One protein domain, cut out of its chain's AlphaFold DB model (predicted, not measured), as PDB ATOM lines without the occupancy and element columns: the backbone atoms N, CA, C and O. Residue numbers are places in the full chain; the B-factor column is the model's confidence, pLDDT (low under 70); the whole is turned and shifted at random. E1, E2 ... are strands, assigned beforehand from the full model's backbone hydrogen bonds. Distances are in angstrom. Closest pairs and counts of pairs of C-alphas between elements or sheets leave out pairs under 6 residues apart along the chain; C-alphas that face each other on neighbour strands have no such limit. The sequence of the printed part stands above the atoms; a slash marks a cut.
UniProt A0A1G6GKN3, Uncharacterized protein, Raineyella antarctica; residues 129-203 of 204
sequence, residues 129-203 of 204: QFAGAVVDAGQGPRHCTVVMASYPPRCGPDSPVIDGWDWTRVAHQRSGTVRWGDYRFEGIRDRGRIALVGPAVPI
ATOM      1  N   GLN A 129      65.477  82.369  -7.051       93.00
ATOM      2  CA  GLN A 129      65.282  83.290  -5.956       93.00
ATOM      3  C   GLN A 129      63.813  83.304  -5.517       93.00
ATOM      4  O   GLN A 129      62.904  83.486  -6.328       93.00
ATOM      5  N   PHE A 130      63.600  83.151  -4.218       94.31
ATOM      6  CA  PHE A 130      62.336  83.345  -3.527       94.31
ATOM      7  C   PHE A 130      62.456  84.548  -2.599       94.31
ATOM      8  O   PHE A 130      63.528  84.846  -2.066       94.31
ATOM      9  N   ALA A 131      61.343  85.248  -2.416       94.69
ATOM     10  CA  ALA A 131      61.225  86.349  -1.477       94.69
ATOM     11  C   ALA A 131      59.854  86.299  -0.795       94.69
ATOM     12  O   ALA A 131      58.864  85.927  -1.431       94.69
ATOM     13  N   GLY A 132      59.802  86.662   0.482       94.69
ATOM     14  CA  GLY A 132      58.562  86.815   1.242       94.69
ATOM     15  C   GLY A 132      58.602  86.143   2.609       94.69
ATOM     16  O   GLY A 132      59.658  85.707   3.078       94.69
ATOM     17  N   ALA A 133      57.430  86.060   3.231       95.62
ATOM     18  CA  ALA A 133      57.287  85.534   4.575       95.62
ATOM     19  C   ALA A 133      57.587  84.033   4.628       95.62
ATOM     20  O   ALA A 133      57.059  83.237   3.845       95.62
ATOM     21  N   VAL A 134      58.396  83.641   5.606       97.25
ATOM     22  CA  VAL A 134      58.583  82.252   6.015       97.25
ATOM     23  C   VAL A 134      57.967  82.085   7.391       97.25
ATOM     24  O   VAL A 134      58.308  82.822   8.314       97.25
ATOM     25  N   VAL A 135      57.061  81.120   7.530       96.81
ATOM     26  CA  VAL A 135      56.354  80.835   8.783       96.81
ATOM     27  C   VAL A 135      56.508  79.360   9.124       96.81
ATOM     28  O   VAL A 135      56.294  78.491   8.283       96.81
ATOM     29  N   ASP A 136      56.843  79.076  10.376       96.62
ATOM     30  CA  ASP A 136      56.868  77.738  10.952       96.62
ATOM     31  C   ASP A 136      55.887  77.678  12.121       96.62
ATOM     32  O   ASP A 136      56.120  78.271  13.174       96.62
ATOM     33  N   ALA A 137      54.773  76.974  11.921       91.69
ATOM     34  CA  ALA A 137      53.742  76.758  12.935       91.69
ATOM     35  C   ALA A 137      53.892  75.406  13.669       91.69
ATOM     36  O   ALA A 137      52.936  74.934  14.281       91.69
ATOM     37  N   GLY A 138      55.065  74.765  13.587       86.12
ATOM     38  CA  GLY A 138      55.346  73.450  14.176       86.12
ATOM     39  C   GLY A 138      55.219  72.273  13.202       86.12
ATOM     40  O   GLY A 138      55.428  71.133  13.600       86.12
ATOM     41  N   GLN A 139      54.898  72.535  11.931       85.81
ATOM     42  CA  GLN A 139      54.894  71.542  10.841       85.81
ATOM     43  C   GLN A 139      56.093  71.708   9.893       85.81
ATOM     44  O   GLN A 139      56.126  71.109   8.818       85.81
ATOM     45  N   GLY A 140      57.065  72.532  10.288       91.19
ATOM     46  CA  GLY A 140      58.207  72.918   9.477       91.19
ATOM     47  C   GLY A 140      58.016  74.290   8.817       91.19
ATOM     48  O   GLY A 140      56.885  74.757   8.642       91.19
ATOM     49  N   PRO A 141      59.127  74.948   8.452       96.31
ATOM     50  CA  PRO A 141      59.115  76.265   7.834       96.31
ATOM     51  C   PRO A 141      58.533  76.196   6.426       96.31
ATOM     52  O   PRO A 141      58.887  75.334   5.622       96.31
ATOM     53  N   ARG A 142      57.628  77.122   6.123       97.00
ATOM     54  CA  ARG A 142      56.949  77.234   4.832       97.00
ATOM     55  C   ARG A 142      57.140  78.622   4.253       97.00
ATOM     56  O   ARG A 142      57.020  79.602   4.981       97.00
ATOM     57  N   HIS A 143      57.376  78.701   2.946       96.50
ATOM     58  CA  HIS A 143      57.315  79.961   2.202       96.50
ATOM     59  C   HIS A 143      55.846  80.291   1.945       96.50
ATOM     60  O   HIS A 143      55.155  79.535   1.263       96.50
ATOM     61  N   CYS A 144      55.348  81.382   2.519       95.00
ATOM     62  CA  CYS A 144      53.968  81.789   2.310       95.00
ATOM     63  C   CYS A 144      53.837  82.495   0.954       95.00
ATOM     64  O   CYS A 144      54.383  83.580   0.758       95.00
ATOM     65  N   THR A 145      53.057  81.921   0.037       90.75
ATOM     66  CA  THR A 145      52.633  82.624  -1.191       90.75
ATOM     67  C   THR A 145      51.614  83.715  -0.882       90.75
ATOM     68  O   THR A 145      51.609  84.770  -1.511       90.75
ATOM     69  N   VAL A 146      50.784  83.467   0.132       90.94
ATOM     70  CA  VAL A 146      49.836  84.414   0.713       90.94
ATOM     71  C   VAL A 146      49.951  84.331   2.230       90.94
ATOM     72  O   VAL A 146      49.953  83.236   2.798       90.94
ATOM     73  N   VAL A 147      50.032  85.486   2.888       92.94
ATOM     74  CA  VAL A 147      50.019  85.599   4.352       92.94
ATOM     75  C   VAL A 147      48.618  86.000   4.799       92.94
ATOM     76  O   VAL A 147      48.054  86.975   4.306       92.94
ATOM     77  N   MET A 148      48.039  85.240   5.724       89.25
ATOM     78  CA  MET A 148      46.735  85.553   6.303       89.25
ATOM     79  C   MET A 148      46.854  86.693   7.320       89.25
ATOM     80  O   MET A 148      47.835  86.773   8.060       89.25
ATOM     81  N   ALA A 149      45.824  87.539   7.405       87.81
ATOM     82  CA  ALA A 149      45.734  88.599   8.408       87.81
ATOM     83  C   ALA A 149      45.435  88.010   9.804       87.81
ATOM     84  O   ALA A 149      44.292  87.984  10.255       87.81
ATOM     85  N   SER A 150      46.465  87.492  10.477       89.56
ATOM     86  CA  SER A 150      46.384  86.924  11.828       89.56
ATOM     87  C   SER A 150      47.648  87.197  12.642       89.56
ATOM     88  O   SER A 150      48.718  87.428  12.083       89.56
ATOM     89  N   TYR A 151      47.540  87.104  13.970       89.38
ATOM     90  CA  TYR A 151      48.688  87.140  14.877       89.38
ATOM     91  C   TYR A 151      48.691  85.903  15.799       89.38
ATOM     92  O   TYR A 151      47.732  85.726  16.553       89.38
ATOM     93  N   PRO A 152      49.725  85.034  15.761       92.62
ATOM     94  CA  PRO A 152      50.853  85.042  14.819       92.62
ATOM     95  C   PRO A 152      50.404  84.820  13.354       92.62
ATOM     96  O   PRO A 152      49.295  84.316  13.121       92.62
ATOM     97  N   PRO A 153      51.226  85.212  12.360       94.06
ATOM     98  CA  PRO A 153      50.879  85.065  10.950       94.06
ATOM     99  C   PRO A 153      50.750  83.593  10.555       94.06
ATOM    100  O   PRO A 153      51.375  82.709  11.144       94.06
ATOM    101  N   ARG A 154      49.925  83.329   9.541       93.19
ATOM    102  CA  ARG A 154      49.712  81.991   8.975       93.19
ATOM    103  C   ARG A 154      49.852  82.036   7.461       93.19
ATOM    104  O   ARG A 154      49.417  82.993   6.824       93.19
ATOM    105  N   CYS A 155      50.433  80.987   6.895       94.44
ATOM    106  CA  CYS A 155      50.474  80.809   5.451       94.44
ATOM    107  C   CYS A 155      49.113  80.345   4.905       94.44
ATOM    108  O   CYS A 155      48.415  79.562   5.554       94.44
ATOM    109  N   GLY A 156      48.778  80.769   3.685       91.50
ATOM    110  CA  GLY A 156      47.680  80.205   2.898       91.50
ATOM    111  C   GLY A 156      47.945  78.764   2.421       91.50
ATOM    112  O   GLY A 156      49.046  78.236   2.613       91.50
ATOM    113  N   PRO A 157      46.953  78.118   1.778       86.44
ATOM    114  CA  PRO A 157      47.013  76.699   1.407       86.44
ATOM    115  C   PRO A 157      48.178  76.347   0.463       86.44
ATOM    116  O   PRO A 157      48.852  75.342   0.690       86.44
ATOM    117  N   ASP A 158      48.494  77.201  -0.513       86.06
ATOM    118  CA  ASP A 158      49.536  76.955  -1.525       86.06
ATOM    119  C   ASP A 158      50.923  77.437  -1.078       86.06
ATOM    120  O   ASP A 158      51.575  78.239  -1.748       86.06
ATOM    121  N   SER A 159      51.373  76.975   0.087       92.75
ATOM    122  CA  SER A 159      52.628  77.430   0.703       92.75
ATOM    123  C   SER A 159      53.619  76.280   0.865       92.75
ATOM    124  O   SER A 159      53.414  75.430   1.744       92.75
ATOM    125  N   PRO A 160      54.666  76.213   0.023       94.12
ATOM    126  CA  PRO A 160      55.573  75.077   0.006       94.12
ATOM    127  C   PRO A 160      56.447  75.007   1.257       94.12
ATOM    128  O   PRO A 160      56.866  76.026   1.809       94.12
ATOM    129  N   VAL A 161      56.746  73.779   1.676       95.50
ATOM    130  CA  VAL A 161      57.678  73.505   2.780       95.50
ATOM    131  C   VAL A 161      59.104  73.773   2.318       95.50
ATOM    132  O   VAL A 161      59.469  73.387   1.210       95.50
ATOM    133  N   ILE A 162      59.909  74.421   3.155       96.94
ATOM    134  CA  ILE A 162      61.316  74.692   2.866       96.94
ATOM    135  C   ILE A 162      62.177  73.637   3.561       96.94
ATOM    136  O   ILE A 162      62.254  73.584   4.788       96.94
ATOM    137  N   ASP A 163      62.844  72.811   2.767       95.69
ATOM    138  CA  ASP A 163      63.793  71.815   3.243       95.69
ATOM    139  C   ASP A 163      65.166  72.455   3.475       95.69
ATOM    140  O   ASP A 163      65.639  73.251   2.663       95.69
ATOM    141  N   GLY A 164      65.823  72.101   4.583       94.88
ATOM    142  CA  GLY A 164      67.153  72.621   4.934       94.88
ATOM    143  C   GLY A 164      67.160  74.008   5.587       94.88
ATOM    144  O   GLY A 164      68.229  74.583   5.779       94.88
ATOM    145  N   TRP A 165      65.995  74.549   5.945       96.81
ATOM    146  CA  TRP A 165      65.894  75.814   6.671       96.81
ATOM    147  C   TRP A 165      66.406  75.700   8.114       96.81
ATOM    148  O   TRP A 165      66.079  74.750   8.827       96.81
ATOM    149  N   ASP A 166      67.152  76.707   8.567       95.12
ATOM    150  CA  ASP A 166      67.739  76.759   9.906       95.12
ATOM    151  C   ASP A 166      67.445  78.107  10.581       95.12
ATOM    152  O   ASP A 166      68.073  79.128  10.295       95.12
ATOM    153  N   TRP A 167      66.497  78.096  11.523       95.19
ATOM    154  CA  TRP A 167      66.103  79.277  12.300       95.19
ATOM    155  C   TRP A 167      67.229  79.856  13.170       95.19
ATOM    156  O   TRP A 167      67.104  80.987  13.627       95.19
ATOM    157  N   THR A 168      68.316  79.118  13.424       94.62
ATOM    158  CA  THR A 168      69.454  79.634  14.209       94.62
ATOM    159  C   THR A 168      70.343  80.585  13.409       94.62
ATOM    160  O   THR A 168      71.090  81.365  13.995       94.62
ATOM    161  N   ARG A 169      70.241  80.559  12.074       93.69
ATOM    162  CA  ARG A 169      71.068  81.364  11.162       93.69
ATOM    163  C   ARG A 169      70.412  82.667  10.728       93.69
ATOM    164  O   ARG A 169      71.032  83.442  10.007       93.69
ATOM    165  N   VAL A 170      69.165  82.898  11.130       94.88
ATOM    166  CA  VAL A 170      68.372  84.045  10.687       94.88
ATOM    167  C   VAL A 170      67.635  84.698  11.853       94.88
ATOM    168  O   VAL A 170      67.092  84.026  12.735       94.88
ATOM    169  N   ALA A 171      67.602  86.031  11.850       93.88
ATOM    170  CA  ALA A 171      66.801  86.799  12.794       93.88
ATOM    171  C   ALA A 171      65.312  86.571  12.509       93.88
ATOM    172  O   ALA A 171      64.894  86.684  11.363       93.88
ATOM    173  N   HIS A 172      64.527  86.260  13.540       95.38
ATOM    174  CA  HIS A 172      63.116  85.909  13.399       95.38
ATOM    175  C   HIS A 172      62.287  86.374  14.598       95.38
ATOM    176  O   HIS A 172      62.797  86.556  15.704       95.38
ATOM    177  N   GLN A 173      60.986  86.522  14.376       95.38
ATOM    178  CA  GLN A 173      59.995  86.737  15.423       95.38
ATOM    179  C   GLN A 173      59.447  85.390  15.904       95.38
ATOM    180  O   GLN A 173      59.430  84.401  15.165       95.38
ATOM    181  N   ARG A 174      59.005  85.337  17.164       95.50
ATOM    182  CA  ARG A 174      58.450  84.125  17.773       95.50
ATOM    183  C   ARG A 174      57.308  84.459  18.724       95.50
ATOM    184  O   ARG A 174      57.432  85.345  19.561       95.50
ATOM    185  N   SER A 175      56.235  83.681  18.643       95.88
ATOM    186  CA  SER A 175      55.128  83.689  19.601       95.88
ATOM    187  C   SER A 175      54.707  82.250  19.883       95.88
ATOM    188  O   SER A 175      54.283  81.520  18.985       95.88
ATOM    189  N   GLY A 176      54.903  81.805  21.126       92.19
ATOM    190  CA  GLY A 176      54.729  80.404  21.505       92.19
ATOM    191  C   GLY A 176      55.642  79.467  20.703       92.19
ATOM    192  O   GLY A 176      56.876  79.557  20.762       92.19
ATOM    193  N   THR A 177      55.033  78.544  19.959       91.25
ATOM    194  CA  THR A 177      55.725  77.606  19.061       91.25
ATOM    195  C   THR A 177      55.922  78.154  17.649       91.25
ATOM    196  O   THR A 177      56.727  77.594  16.911       91.25
ATOM    197  N   VAL A 178      55.241  79.246  17.283       95.19
ATOM    198  CA  VAL A 178      55.264  79.796  15.923       95.19
ATOM    199  C   VAL A 178      56.460  80.724  15.747       95.19
ATOM    200  O   VAL A 178      56.676  81.613  16.574       95.19
ATOM    201  N   ARG A 179      57.225  80.532  14.668       96.56
ATOM    202  CA  ARG A 179      58.355  81.385  14.261       96.56
ATOM    203  C   ARG A 179      58.102  81.948  12.872       96.56
ATOM    204  O   ARG A 179      57.565  81.236  12.027       96.56
ATOM    205  N   TRP A 180      58.473  83.200  12.631       96.69
ATOM    206  CA  TRP A 180      58.322  83.800  11.307       96.69
ATOM    207  C   TRP A 180      59.286  84.957  11.045       96.69
ATOM    208  O   TRP A 180      59.902  85.502  11.959       96.69
ATOM    209  N   GLY A 181      59.403  85.335   9.777       96.06
ATOM    210  CA  GLY A 181      60.074  86.547   9.309       96.06
ATOM    211  C   GLY A 181      59.994  86.650   7.788       96.06
ATOM    212  O   GLY A 181      59.501  85.727   7.140       96.06
ATOM    213  N   ASP A 182      60.495  87.743   7.227       96.31
ATOM    214  CA  ASP A 182      60.541  87.972   5.784       96.31
ATOM    215  C   ASP A 182      61.960  87.773   5.263       96.31
ATOM    216  O   ASP A 182      62.916  88.320   5.812       96.31
ATOM    217  N   TYR A 183      62.110  86.968   4.208       97.06
ATOM    218  CA  TYR A 183      63.424  86.551   3.724       97.06
ATOM    219  C   TYR A 183      63.509  86.502   2.210       97.06
ATOM    220  O   TYR A 183      62.524  86.274   1.511       97.06
ATOM    221  N   ARG A 184      64.738  86.651   1.725       96.69
ATOM    222  CA  ARG A 184      65.188  86.354   0.373       96.69
ATOM    223  C   ARG A 184      66.111  85.149   0.441       96.69
ATOM    224  O   ARG A 184      67.050  85.145   1.231       96.69
ATOM    225  N   PHE A 185      65.872  84.145  -0.384       96.50
ATOM    226  CA  PHE A 185      66.701  82.943  -0.424       96.50
ATOM    227  C   PHE A 185      66.669  82.308  -1.808       96.50
ATOM    228  O   PHE A 185      65.766  82.583  -2.595       96.50
ATOM    229  N   GLU A 186      67.645  81.460  -2.111       96.12
ATOM    230  CA  GLU A 186      67.606  80.624  -3.306       96.12
ATOM    231  C   GLU A 186      67.150  79.211  -2.958       96.12
ATOM    232  O   GLU A 186      67.379  78.709  -1.860       96.12
ATOM    233  N   GLY A 187      66.470  78.555  -3.889       95.12
ATOM    234  CA  GLY A 187      66.056  77.176  -3.698       95.12
ATOM    235  C   GLY A 187      65.620  76.492  -4.981       95.12
ATOM    236  O   GLY A 187      65.333  77.135  -5.991       95.12
ATOM    237  N   ILE A 188      65.555  75.169  -4.937       94.25
ATOM    238  CA  ILE A 188      65.018  74.345  -6.019       94.25
ATOM    239  C   ILE A 188      63.607  73.933  -5.616       94.25
ATOM    240  O   ILE A 188      63.418  73.244  -4.614       94.25
ATOM    241  N   ARG A 189      62.607  74.374  -6.382       91.56
ATOM    242  CA  ARG A 189      61.210  73.984  -6.162       91.56
ATOM    243  C   ARG A 189      60.994  72.559  -6.653       91.56
ATOM    244  O   ARG A 189      61.394  72.257  -7.767       91.56
ATOM    245  N   ASP A 190      60.385  71.723  -5.822       92.69
ATOM    246  CA  ASP A 190      60.035  70.328  -6.102       92.69
ATOM    247  C   ASP A 190      58.620  70.055  -5.581       92.69
ATOM    248  O   ASP A 190      58.440  69.682  -4.419       92.69
ATOM    249  N   ARG A 191      57.606  70.345  -6.402       88.69
ATOM    250  CA  ARG A 191      56.180  70.087  -6.161       88.69
ATOM    251  C   ARG A 191      55.719  70.294  -4.714       88.69
ATOM    252  O   ARG A 191      55.537  69.352  -3.939       88.69
ATOM    253  N   GLY A 192      55.466  71.550  -4.350       88.62
ATOM    254  CA  GLY A 192      55.014  71.904  -2.996       88.62
ATOM    255  C   GLY A 192      56.120  71.872  -1.932       88.62
ATOM    256  O   GLY A 192      55.842  72.058  -0.745       88.62
ATOM    257  N   ARG A 193      57.376  71.685  -2.344       93.44
ATOM    258  CA  ARG A 193      58.568  71.827  -1.504       93.44
ATOM    259  C   ARG A 193      59.589  72.739  -2.172       93.44
ATOM    260  O   ARG A 193      59.563  72.930  -3.387       93.44
ATOM    261  N   ILE A 194      60.485  73.306  -1.377       95.81
ATOM    262  CA  ILE A 194      61.643  74.061  -1.847       95.81
ATOM    263  C   ILE A 194      62.868  73.554  -1.094       95.81
ATOM    264  O   ILE A 194      62.964  73.738   0.116       95.81
ATOM    265  N   ALA A 195      63.818  72.952  -1.801       95.50
ATOM    266  CA  ALA A 195      65.125  72.643  -1.243       95.50
ATOM    267  C   ALA A 195      65.961  73.925  -1.192       95.50
ATOM    268  O   ALA A 195      66.245  74.509  -2.240       95.50
ATOM    269  N   LEU A 196      66.320  74.379   0.011       96.12
ATOM    270  CA  LEU A 196      67.106  75.594   0.207       96.12
ATOM    271  C   LEU A 196      68.503  75.442  -0.413       96.12
ATOM    272  O   LEU A 196      69.204  74.459  -0.175       96.12
ATOM    273  N   VAL A 197      68.913  76.440  -1.190       93.94
ATOM    274  CA  VAL A 197      70.243  76.541  -1.788       93.94
ATOM    275  C   VAL A 197      70.909  77.786  -1.216       93.94
ATOM    276  O   VAL A 197      70.523  78.911  -1.511       93.94
ATOM    277  N   GLY A 198      71.918  77.582  -0.370       91.69
ATOM    278  CA  GLY A 198      72.649  78.681   0.259       91.69
ATOM    279  C   GLY A 198      71.913  79.349   1.432       91.69
ATOM    280  O   GLY A 198      70.946  78.802   1.968       91.69
ATOM    281  N   PRO A 199      72.419  80.499   1.909       93.31
ATOM    282  CA  PRO A 199      71.856  81.189   3.063       93.31
ATOM    283  C   PRO A 199      70.585  81.972   2.708       93.31
ATOM    284  O   PRO A 199      70.453  82.523   1.615       93.31
ATOM    285  N   ALA A 200      69.680  82.087   3.678       95.06
ATOM    286  CA  ALA A 200      68.566  83.024   3.621       95.06
ATOM    287  C   ALA A 200      68.969  84.370   4.238       95.06
ATOM    288  O   ALA A 200      69.662  84.418   5.253       95.06
ATOM    289  N   VAL A 201      68.520  85.462   3.625       95.00
ATOM    290  CA  VAL A 201      68.820  86.836   4.041       95.00
ATOM    291  C   VAL A 201      67.515  87.530   4.440       95.00
ATOM    292  O   VAL A 201      66.561  87.462   3.663       95.00
ATOM    293  N   PRO A 202      67.433  88.193   5.606       93.81
ATOM    294  CA  PRO A 202      66.252  88.962   5.996       93.81
ATOM    295  C   PRO A 202      65.917  90.072   4.992       93.81
ATOM    296  O   PRO A 202      66.811  90.708   4.431       93.81
ATOM    297  N   ILE A 203      64.626  90.310   4.770       89.94
ATOM    298  CA  ILE A 203      64.106  91.456   4.022       89.94
ATOM    299  C   ILE A 203      63.411  92.364   5.038       89.94
ATOM    300  O   ILE A 203      62.239  92.165   5.342       89.94
TER     301      ILE A 203
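This is residues 129 to 203 of the 204 residues of an uncharacterized protein of Raineyella antarctica (UniProt A0A1G6GKN3). One strongly twisted sheet curls into a small, nearly closed barrel of E2, E1, E5, E6 and E3, with E2 and E3 coming together where the ring would close. The long, bent strand E5 joins its parts, the short strand E4 extends the sheet beside the beginning of E5, and the loop of residues 144 to 160 folds back on itself through a short antiparallel pairing of residues 147 to 148 with 154 to 155. The printed part has 75 residues, with no named helix and six strands, E1 to E6 in chain order; the sheet is branched and mixed, and the class is all strand. It is compact, with a radius of gyration of the C-alphas of 11.1 A, and spans 29 by 26 by 20 A.

E5, residues 178 to 190, is 24.4 A long and bends by 100 degrees at residue 186. E1, residues 129 to 136, starts with C-alpha 129 at (65.282, 83.290, -5.956) and is 19.7 A long. E6, residues 193 to 202, is 20.2 A long and ends with C-alpha 202 at (66.252, 88.962, 5.996). E2 is residues 141 to 143, E3 161 to 163 and E4 173 to 175.

E1 lies on one side of E5, antiparallel, with N 134 and O 181 2.8 A apart. E4 and E6 lie on the other side, both antiparallel to E5: N 173 and O 180 are 2.8 A apart, as are N 184 and O 201. The hairpin E1 and E2 has N 135 and O 142 at 3.0 A. E3 is parallel to E6, with N 194 and O 161 at 2.8 A. The closest C-alphas of E2 and E3, those of Arg 142 and Val 161, are 4.3 A apart. E4 and E6 are apart.

The two C-alphas farthest apart, those of Gly 176 and Ile 188, are 30.0 A apart. The printed part has no cut, and the link from E2 to E3, 17 residues, is long. The mean pLDDT of the printed part is 93.6, and no printed residue is under 70.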